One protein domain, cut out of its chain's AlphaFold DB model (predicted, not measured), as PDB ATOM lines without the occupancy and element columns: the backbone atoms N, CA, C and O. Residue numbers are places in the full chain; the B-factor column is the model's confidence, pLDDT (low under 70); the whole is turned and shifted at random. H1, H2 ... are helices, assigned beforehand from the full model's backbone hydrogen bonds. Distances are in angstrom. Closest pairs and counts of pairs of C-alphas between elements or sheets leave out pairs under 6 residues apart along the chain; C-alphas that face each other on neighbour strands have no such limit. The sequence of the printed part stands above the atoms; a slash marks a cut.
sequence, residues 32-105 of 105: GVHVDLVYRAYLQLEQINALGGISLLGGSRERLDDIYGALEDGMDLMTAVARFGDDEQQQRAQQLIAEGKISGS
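Overview. This is residues 32 to 105 of the 105 residues of an uncharacterized protein of Arthrobacter sp. ZXY-2 (UniProt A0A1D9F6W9). Long helix H1 crosses the end of H3 with residues 41 to 45; H4 packs on H3 and folds into a helical hairpin with H5, while short H2 touches H3 and H5. This all-helix domain prints 74 residues with five named helices, H1 to H5 in order, and no named strand. It is compact, radius of gyration of the C-alphas 11.0 A, spanning 34 by 23 by 19 A.

Arrangement. Start at H1, residues 32 to 50: it touches H3, residues 61 to 72, closest at the C-alphas of Ala 41 and Leu 71, 5.3 A, at a steep tilt of 45 degrees. H4, residues 77 to 84, and H5, residues 87 to 98, run opposite ways at a shallow tilt of 4 degrees. Every O i to N i+4 pair is within hydrogen-bond range in H4 and H5, 14 of 15 in H1, 6 of 8 in H3; H2, residues 54 to 57, is too short for one.

Along the chain. Find C-alpha 32 at (214.488, 93.735, -18.773); H1 runs 27.1 A from there. H5 ends at C-alpha 98, (200.374, 105.967, -37.190).

Size, cuts and confidence. The printed part has no cut. Residues 32 to 37 and 105 have pLDDT under 70.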
ATOM      1  N   GLY A  32     215.381  92.577 -18.573       54.72
ATOM      2  CA  GLY A  32     214.488  93.735 -18.773       54.72
ATOM      3  C   GLY A  32     214.015  94.024 -20.212       54.72
ATOM      4  O   GLY A  32     213.195  94.911 -20.409       54.72
ATOM      5  N   VAL A  33     214.498  93.286 -21.213       60.16
ATOM      6  CA  VAL A  33     214.009  93.324 -22.602       60.16
ATOM      7  C   VAL A  33     212.701  92.541 -22.752       60.16
ATOM      8  O   VAL A  33     211.788  92.994 -23.437       60.16
ATOM      9  N   HIS A  34     212.576  91.389 -22.091       59.72
ATOM     10  CA  HIS A  34     211.356  90.579 -22.131       59.72
ATOM     11  C   HIS A  34     210.199  91.278 -21.398       59.72
ATOM     12  O   HIS A  34     209.046  91.204 -21.815       59.72
ATOM     13  N   VAL A  35     210.544  92.037 -20.351       59.78
ATOM     14  CA  VAL A  35     209.651  92.915 -19.576       59.78
ATOM     15  C   VAL A  35     208.938  93.927 -20.472       59.78
ATOM     16  O   VAL A  35     207.714  94.037 -20.418       59.78
ATOM     17  N   ASP A  36     209.697  94.656 -21.293       67.44
ATOM     18  CA  ASP A  36     209.158  95.708 -22.157       67.44
ATOM     19  C   ASP A  36     208.254  95.133 -23.256       67.44
ATOM     20  O   ASP A  36     207.198  95.688 -23.542       67.44
ATOM     21  N   LEU A  37     208.616  93.971 -23.814       68.38
ATOM     22  CA  LEU A  37     207.827  93.295 -24.849       68.38
ATOM     23  C   LEU A  37     206.474  92.799 -24.325       68.38
ATOM     24  O   LEU A  37     205.444  93.118 -24.914       68.38
ATOM     25  N   VAL A  38     206.462  92.080 -23.196       71.25
ATOM     26  CA  VAL A  38     205.219  91.555 -22.598       71.25
ATOM     27  C   VAL A  38     204.305  92.697 -22.157       71.25
ATOM     28  O   VAL A  38     203.097  92.659 -22.389       71.25
ATOM     29  N   TYR A  39     204.876  93.742 -21.554       76.31
ATOM     30  CA  TYR A  39     204.114  94.922 -21.162       76.31
ATOM     31  C   TYR A  39     203.512  95.651 -22.372       76.31
ATOM     32  O   TYR A  39     202.341  96.034 -22.353       76.31
ATOM     33  N   ARG A  40     204.291  95.811 -23.444       80.44
ATOM     34  CA  ARG A  40     203.852  96.454 -24.683       80.44
ATOM     35  C   ARG A  40     202.727  95.683 -25.360       80.44
ATOM     36  O   ARG A  40     201.731  96.293 -25.735       80.44
ATOM     37  N   ALA A  41     202.859  94.366 -25.475       84.44
ATOM     38  CA  ALA A  41     201.817  93.507 -26.024       84.44
ATOM     39  C   ALA A  41     200.511  93.625 -25.225       84.44
ATOM     40  O   ALA A  41     199.447  93.827 -25.809       84.44
ATOM     41  N   TYR A  42     200.601  93.613 -23.890       83.12
ATOM     42  CA  TYR A  42     199.454  93.833 -23.011       83.12
ATOM     43  C   TYR A  42     198.808  95.213 -23.224       83.12
ATOM     44  O   TYR A  42     197.592  95.310 -23.387       83.12
ATOM     45  N   LEU A  43     199.605  96.286 -23.271       85.62
ATOM     46  CA  LEU A  43     199.105  97.641 -23.522       85.62
ATOM     47  C   LEU A  43     198.383  97.736 -24.875       85.62
ATOM     48  O   LEU A  43     197.289  98.295 -24.959       85.62
ATOM     49  N   GLN A  44     198.979  97.179 -25.928       88.06
ATOM     50  CA  GLN A  44     198.397  97.172 -27.268       88.06
ATOM     51  C   GLN A  44     197.095  96.367 -27.309       88.06
ATOM     52  O   GLN A  44     196.134  96.794 -27.951       88.06
ATOM     53  N   LEU A  45     197.029  95.244 -26.591       88.88
ATOM     54  CA  LEU A  45     195.820  94.436 -26.457       88.88
ATOM     55  C   LEU A  45     194.690  95.212 -25.765       88.88
ATOM     56  O   LEU A  45     193.563  95.231 -26.261       88.88
ATOM     57  N   GLU A  46     194.990  95.912 -24.670       87.88
ATOM     58  CA  GLU A  46     194.025  96.766 -23.967       87.88
ATOM     59  C   GLU A  46     193.510  97.906 -24.857       87.88
ATOM     60  O   GLU A  46     192.304  98.160 -24.920       87.88
ATOM     61  N   GLN A  47     194.398  98.556 -25.612       88.88
ATOM     62  CA  GLN A  47     194.026  99.602 -26.569       88.88
ATOM     63  C   GLN A  47     193.141  99.048 -27.697       88.88
ATOM     64  O   GLN A  47     192.142  99.667 -28.066       88.88
ATOM     65  N   ILE A  48     193.448  97.853 -28.208       89.50
ATOM     66  CA  ILE A  48     192.619  97.149 -29.194       89.50
ATOM     67  C   ILE A  48     191.232  96.852 -28.617       89.50
ATOM     68  O   ILE A  48     190.221  97.145 -29.257       89.50
ATOM     69  N   ASN A  49     191.160  96.320 -27.397       88.19
ATOM     70  CA  ASN A  49     189.899  96.017 -26.722       88.19
ATOM     71  C   ASN A  49     189.050  97.279 -26.515       88.19
ATOM     72  O   ASN A  49     187.858  97.275 -26.830       88.19
ATOM     73  N   ALA A  50     189.668  98.386 -26.094       86.62
ATOM     74  CA  ALA A  50     189.000  99.676 -25.924       86.62
ATOM     75  C   ALA A  50     188.424 100.245 -27.236       86.62
ATOM     76  O   ALA A  50     187.436 100.979 -27.217       86.62
ATOM     77  N   LEU A  51     189.007  99.888 -28.383       87.44
ATOM     78  CA  LEU A  51     188.577 100.321 -29.717       87.44
ATOM     79  C   LEU A  51     187.527  99.403 -30.370       87.44
ATOM     80  O   LEU A  51     187.095  99.682 -31.489       87.44
ATOM     81  N   GLY A  52     187.095  98.334 -29.692       86.44
ATOM     82  CA  GLY A  52     186.123  97.365 -30.220       86.44
ATOM     83  C   GLY A  52     186.686  95.963 -30.475       86.44
ATOM     84  O   GLY A  52     186.026  95.149 -31.124       86.44
ATOM     85  N   GLY A  53     187.883  95.665 -29.963       91.06
ATOM     86  CA  GLY A  53     188.518  94.349 -30.035       91.06
ATOM     87  C   GLY A  53     189.170  94.052 -31.384       91.06
ATOM     88  O   GLY A  53     189.056  94.820 -32.337       91.06
ATOM     89  N   ILE A  54     189.826  92.892 -31.488       92.12
ATOM     90  CA  ILE A  54     190.707  92.532 -32.618       92.12
ATOM     91  C   ILE A  54     190.046  92.634 -34.005       92.12
ATOM     92  O   ILE A  54     190.721  92.865 -35.005       92.12
ATOM     93  N   SER A  55     188.711  92.572 -34.065       92.81
ATOM     94  CA  SER A  55     187.915  92.793 -35.280       92.81
ATOM     95  C   SER A  55     188.188  94.127 -35.992       92.81
ATOM     96  O   SER A  55     187.953  94.238 -37.195       92.81
ATOM     97  N   LEU A  56     188.738  95.119 -35.285       92.69
ATOM     98  CA  LEU A  56     189.142  96.413 -35.840       92.69
ATOM     99  C   LEU A  56     190.266  96.329 -36.887       92.69
ATOM    100  O   LEU A  56     190.460  97.294 -37.638       92.69
ATOM    101  N   LEU A  57     190.995  95.204 -36.933       92.50
ATOM    102  CA  LEU A  57     192.035  94.937 -37.926       92.50
ATOM    103  C   LEU A  57     191.467  94.573 -39.306       92.50
ATOM    104  O   LEU A  57     192.188  94.687 -40.291       92.50
ATOM    105  N   GLY A  58     190.186  94.196 -39.404       92.06
ATOM    106  CA  GLY A  58     189.586  93.777 -40.673       92.06
ATOM    107  C   GLY A  58     190.180  92.471 -41.216       92.06
ATOM    108  O   GLY A  58     190.623  91.612 -40.446       92.06
ATOM    109  N   GLY A  59     190.157  92.316 -42.543       90.50
ATOM    110  CA  GLY A  59     190.714  91.154 -43.240       90.50
ATOM    111  C   GLY A  59     190.080  89.810 -42.862       90.50
ATOM    112  O   GLY A  59     188.887  89.714 -42.542       90.50
ATOM    113  N   SER A  60     190.879  88.739 -42.936       90.94
ATOM    114  CA  SER A  60     190.394  87.379 -42.700       90.94
ATOM    115  C   SER A  60     190.111  87.109 -41.226       90.94
ATOM    116  O   SER A  60     190.994  87.150 -40.365       90.94
ATOM    117  N   ARG A  61     188.861  86.735 -40.943       88.75
ATOM    118  CA  ARG A  61     188.383  86.448 -39.588       88.75
ATOM    119  C   ARG A  61     189.110  85.275 -38.930       88.75
ATOM    120  O   ARG A  61     189.261  85.282 -37.719       88.75
ATOM    121  N   GLU A  62     189.567  84.301 -39.714       90.69
ATOM    122  CA  GLU A  62     190.267  83.111 -39.206       90.69
ATOM    123  C   GLU A  62     191.648  83.431 -38.615       90.69
ATOM    124  O   GLU A  62     192.133  82.690 -37.772       90.69
ATOM    125  N   ARG A  63     192.257  84.551 -39.025       93.44
ATOM    126  CA  ARG A  63     193.581  84.993 -38.561       93.44
ATOM    127  C   ARG A  63     193.515  85.867 -37.317       93.44
ATOM    128  O   ARG A  63     194.508  86.009 -36.615       93.44
ATOM    129  N   LEU A  64     192.356  86.471 -37.049       94.00
ATOM    130  CA  LEU A  64     192.177  87.380 -35.918       94.00
ATOM    131  C   LEU A  64     192.425  86.682 -34.578       94.00
ATOM    132  O   LEU A  64     193.042  87.280 -33.702       94.00
ATOM    133  N   ASP A  65     191.988  85.429 -34.447       93.12
ATOM    134  CA  ASP A  65     192.173  84.649 -33.221       93.12
ATOM    135  C   ASP A  65     193.660  84.326 -32.987       93.12
ATOM    136  O   ASP A  65     194.143  84.454 -31.864       93.12
ATOM    137  N   ASP A  66     194.417  84.010 -34.047       95.00
ATOM    138  CA  ASP A  66     195.865  83.770 -33.959       95.00
ATOM    139  C   ASP A  66     196.636  85.044 -33.574       95.00
ATOM    140  O   ASP A  66     197.559  85.002 -32.760       95.00
ATOM    141  N   ILE A  67     196.249  86.196 -34.136       94.31
ATOM    142  CA  ILE A  67     196.841  87.495 -33.780       94.31
ATOM    143  C   ILE A  67     196.530  87.826 -32.316       94.31
ATOM    144  O   ILE A  67     197.418  88.266 -31.590       94.31
ATOM    145  N   TYR A  68     195.287  87.612 -31.877       92.06
ATOM    146  CA  TYR A  68     194.871  87.869 -30.500       92.06
ATOM    147  C   TYR A  68     195.637  86.991 -29.504       92.06
ATOM    148  O   TYR A  68     196.208  87.518 -28.554       92.06
ATOM    149  N   GLY A  69     195.730  85.683 -29.766       90.12
ATOM    150  CA  GLY A  69     196.497  84.762 -28.923       90.12
ATOM    151  C   GLY A  69     197.980  85.133 -28.847       90.12
ATOM    152  O   GLY A  69     198.573  85.097 -27.775       90.12
ATOM    153  N   ALA A  70     198.579  85.588 -29.952       90.19
ATOM    154  CA  ALA A  70     199.962  86.059 -29.942       90.19
ATOM    155  C   ALA A  70     200.166  87.289 -29.038       90.19
ATOM    156  O   ALA A  70     201.178  87.370 -28.342       90.19
ATOM    157  N   LEU A  71     199.216  88.232 -29.033       89.06
ATOM    158  CA  LEU A  71     199.246  89.394 -28.138       89.06
ATOM    159  C   LEU A  71     199.097  88.977 -26.667       89.06
ATOM    160  O   LEU A  71     199.820  89.493 -25.816       89.06
ATOM    161  N   GLU A  72     198.205  88.025 -26.366       86.62
ATOM    162  CA  GLU A  72     198.071  87.444 -25.019       86.62
ATOM    163  C   GLU A  72     199.369  86.764 -24.553       86.62
ATOM    164  O   GLU A  72     199.746  86.884 -23.386       86.62
ATOM    165  N   ASP A  73     200.094  86.127 -25.477       85.56
ATOM    166  CA  ASP A  73     201.395  85.492 -25.238       85.56
ATOM    167  C   ASP A  73     202.565  86.496 -25.136       85.56
ATOM    168  O   ASP A  73     203.719  86.098 -24.952       85.56
ATOM    169  N   GLY A  74     202.301  87.803 -25.241       82.25
ATOM    170  CA  GLY A  74     203.312  88.849 -25.076       82.25
ATOM    171  C   GLY A  74     204.023  89.276 -26.365       82.25
ATOM    172  O   GLY A  74     205.060  89.938 -26.299       82.25
ATOM    173  N   MET A  75     203.504  88.906 -27.539       87.88
ATOM    174  CA  MET A  75     204.002  89.387 -28.831       87.88
ATOM    175  C   MET A  75     203.439  90.776 -29.136       87.88
ATOM    176  O   MET A  75     202.245  90.996 -28.978       87.88
ATOM    177  N   ASP A  76     204.260  91.713 -29.616       89.00
ATOM    178  CA  ASP A  76     203.752  93.018 -30.046       89.00
ATOM    179  C   ASP A  76     202.873  92.904 -31.307       89.00
ATOM    180  O   ASP A  76     203.033  91.992 -32.126       89.00
ATOM    181  N   LEU A  77     201.969  93.870 -31.490       92.44
ATOM    182  CA  LEU A  77     200.987  93.875 -32.570       92.44
ATOM    183  C   LEU A  77     201.625  93.741 -33.951       92.44
ATOM    184  O   LEU A  77     201.117  92.976 -34.767       92.44
ATOM    185  N   MET A  78     202.715  94.462 -34.229       93.88
ATOM    186  CA  MET A  78     203.329  94.457 -35.559       93.88
ATOM    187  C   MET A  78     203.978  93.110 -35.870       93.88
ATOM    188  O   MET A  78     203.853  92.621 -36.995       93.88
ATOM    189  N   THR A  79     204.601  92.475 -34.880       93.56
ATOM    190  CA  THR A  79     205.121  91.111 -35.022       93.56
ATOM    191  C   THR A  79     203.987  90.091 -35.184       93.56
ATOM    192  O   THR A  79     204.074  89.215 -36.049       93.56
ATOM    193  N   ALA A  80     202.897  90.225 -34.422       93.38
ATOM    194  CA  ALA A  80     201.742  89.332 -34.500       93.38
ATOM    195  C   ALA A  80     201.060  89.388 -35.879       93.38
ATOM    196  O   ALA A  80     200.872  88.351 -36.520       93.38
ATOM    197  N   VAL A  81     200.761  90.586 -36.400       95.31
ATOM    198  CA  VAL A  81     200.138  90.733 -37.730       95.31
ATOM    199  C   VAL A  81     201.078  90.351 -38.871       95.31
ATOM    200  O   VAL A  81     200.614  89.823 -39.876       95.31
ATOM    201  N   ALA A  82     202.391  90.554 -38.727       95.19
ATOM    202  CA  ALA A  82     203.357  90.109 -39.731       95.19
ATOM    203  C   ALA A  82     203.443  88.576 -39.811       95.19
ATOM    204  O   ALA A  82     203.691  88.019 -40.881       95.19
ATOM    205  N   ARG A  83     203.254  87.887 -38.678       95.62
ATOM    206  CA  ARG A  83     203.378  86.430 -38.590       95.62
ATOM    207  C   ARG A  83     202.086  85.692 -38.927       95.62
ATOM    208  O   ARG A  83     202.142  84.668 -39.604       95.62
ATOM    209  N   PHE A  84     200.956  86.186 -38.435       96.44
ATOM    210  CA  PHE A  84     199.669  85.491 -38.511       96.44
ATOM    211  C   PHE A  84     198.661  86.212 -39.407       96.44
ATOM    212  O   PHE A  84     197.803  85.568 -40.013       96.44
ATOM    213  N   GLY A  85     198.787  87.530 -39.555       94.94
ATOM    214  CA  GLY A  85     197.851  88.348 -40.318       94.94
ATOM    215  C   GLY A  85     198.045  88.305 -41.832       94.94
ATOM    216  O   GLY A  85     199.012  87.749 -42.358       94.94
ATOM    217  N   ASP A  86     197.079  88.885 -42.536       96.00
ATOM    218  CA  ASP A  86     197.141  89.175 -43.968       96.00
ATOM    219  C   ASP A  86     197.556  90.634 -44.251       96.00
ATOM    220  O   ASP A  86     197.751  91.438 -43.336       96.00
ATOM    221  N   ASP A  87     197.716  90.981 -45.531       95.44
ATOM    222  CA  ASP A  87     198.161  92.316 -45.949       95.44
ATOM    223  C   ASP A  87     197.197  93.429 -45.501       95.44
ATOM    224  O   ASP A  87     197.639  94.534 -45.178       95.44
ATOM    225  N   GLU A  88     195.889  93.155 -45.458       95.94
ATOM    226  CA  GLU A  88     194.878  94.122 -45.013       95.94
ATOM    227  C   GLU A  88     195.030  94.389 -43.511       95.94
ATOM    228  O   GLU A  88     195.096  95.545 -43.088       95.94
ATOM    229  N   GLN A  89     195.186  93.330 -42.715       95.88
ATOM    230  CA  GLN A  89     195.408  93.407 -41.271       95.88
ATOM    231  C   GLN A  89     196.730  94.101 -40.930       95.88
ATOM    232  O   GLN A  89     196.776  94.919 -40.009       95.88
ATOM    233  N   GLN A  90     197.792  93.837 -41.694       95.88
ATOM    234  CA  GLN A  90     199.080  94.516 -41.535       95.88
ATOM    235  C   GLN A  90     198.970  96.014 -41.829       95.88
ATOM    236  O   GLN A  90     199.424  96.835 -41.028       95.88
ATOM    237  N   GLN A  91     198.338  96.392 -42.943       96.25
ATOM    238  CA  GLN A  91     198.109  97.801 -43.273       96.25
ATOM    239  C   GLN A  91     197.246  98.486 -42.215       96.25
ATOM    240  O   GLN A  91     197.527  99.618 -41.812       96.25
ATOM    241  N   ARG A  92     196.214  97.795 -41.727       95.81
ATOM    242  CA  ARG A  92     195.317  98.341 -40.718       95.81
ATOM    243  C   ARG A  92     196.022  98.566 -39.384       95.81
ATOM    244  O   ARG A  92     195.852  99.635 -38.799       95.81
ATOM    245  N   ALA A  93     196.845  97.621 -38.936       94.75
ATOM    246  CA  ALA A  93     197.667  97.775 -37.736       94.75
ATOM    247  C   ALA A  93     198.625  98.973 -37.851       94.75
ATOM    248  O   ALA A  93     198.663  99.819 -36.957       94.75
ATOM    249  N   GLN A  94     199.320  99.108 -38.988       94.75
ATOM    250  CA  GLN A  94     200.197 100.256 -39.250       94.75
ATOM    251  C   GLN A  94     199.438 101.582 -39.195       94.75
ATOM    252  O   GLN A  94     199.923 102.547 -38.607       94.75
ATOM    253  N   GLN A  95     198.236 101.634 -39.776       95.56
ATOM    254  CA  GLN A  95     197.407 102.832 -39.752       95.56
ATOM    255  C   GLN A  95     197.009 103.218 -38.321       95.56
ATOM    256  O   GLN A  95     197.098 104.386 -37.959       95.56
ATOM    257  N   LEU A  96     196.595 102.257 -37.496       93.00
ATOM    258  CA  LEU A  96     196.186 102.517 -36.112       93.00
ATOM    259  C   LEU A  96     197.343 103.032 -35.254       93.00
ATOM    260  O   LEU A  96     197.147 103.932 -34.437       93.00
ATOM    261  N   ILE A  97     198.545 102.504 -35.482       90.50
ATOM    262  CA  ILE A  97     199.771 102.980 -34.845       90.50
ATOM    263  C   ILE A  97     200.114 104.397 -35.315       90.50
ATOM    264  O   ILE A  97     200.354 105.282 -34.498       90.50
ATOM    265  N   ALA A  98     200.087 104.648 -36.627       90.00
ATOM    266  CA  ALA A  98     200.374 105.967 -37.190       90.00
ATOM    267  C   ALA A  98     199.358 107.038 -36.745       90.00
ATOM    268  O   ALA A  98     199.714 108.205 -36.594       90.00
ATOM    269  N   GLU A  99     198.105 106.645 -36.510       91.56
ATOM    270  CA  GLU A  99     197.047 107.497 -35.953       91.56
ATOM    271  C   GLU A  99     197.176 107.711 -34.433       91.56
ATOM    272  O   GLU A  99     196.384 108.460 -33.861       91.56
ATOM    273  N   GLY A 100     198.140 107.062 -33.767       86.38
ATOM    274  CA  GLY A 100     198.341 107.143 -32.318       86.38
ATOM    275  C   GLY A 100     197.236 106.466 -31.501       86.38
ATOM    276  O   GLY A 100     197.063 106.776 -30.326       86.38
ATOM    277  N   LYS A 101     196.455 105.572 -32.119       87.75
ATOM    278  CA  LYS A 101     195.376 104.822 -31.451       87.75
ATOM    279  C   LYS A 101     195.889 103.592 -30.714       87.75
ATOM    280  O   LYS A 101     195.257 103.152 -29.761       87.75
ATOM    281  N   ILE A 102     196.996 103.037 -31.196       87.38
ATOM    282  CA  ILE A 102     197.717 101.918 -30.595       87.38
ATOM    283  C   ILE A 102     199.180 102.343 -30.465       87.38
ATOM    284  O   ILE A 102     199.704 103.016 -31.355       87.38
ATOM    285  N   SER A 103     199.845 101.970 -29.375       84.69
ATOM    286  CA  SER A 103     201.261 102.278 -29.177       84.69
ATOM    287  C   SER A 103     202.123 101.587 -30.241       84.69
ATOM    288  O   SER A 103     201.998 100.388 -30.497       84.69
ATOM    289  N   GLY A 104     202.986 102.358 -30.906       72.31
ATOM    290  CA  GLY A 104     203.850 101.867 -31.987       72.31
ATOM    291  C   GLY A 104     205.241 101.423 -31.559       72.31
ATOM    292  O   GLY A 104     205.916 100.726 -32.318       72.31
ATOM    293  N   SER A 105     205.690 101.858 -30.383       58.75
ATOM    294  CA  SER A 105     207.073 101.714 -29.924       58.75
ATOM    295  C   SER A 105     207.234 102.211 -28.503       58.75
ATOM    296  O   SER A 105     206.788 103.360 -28.287       58.75
TER     297      SER A 105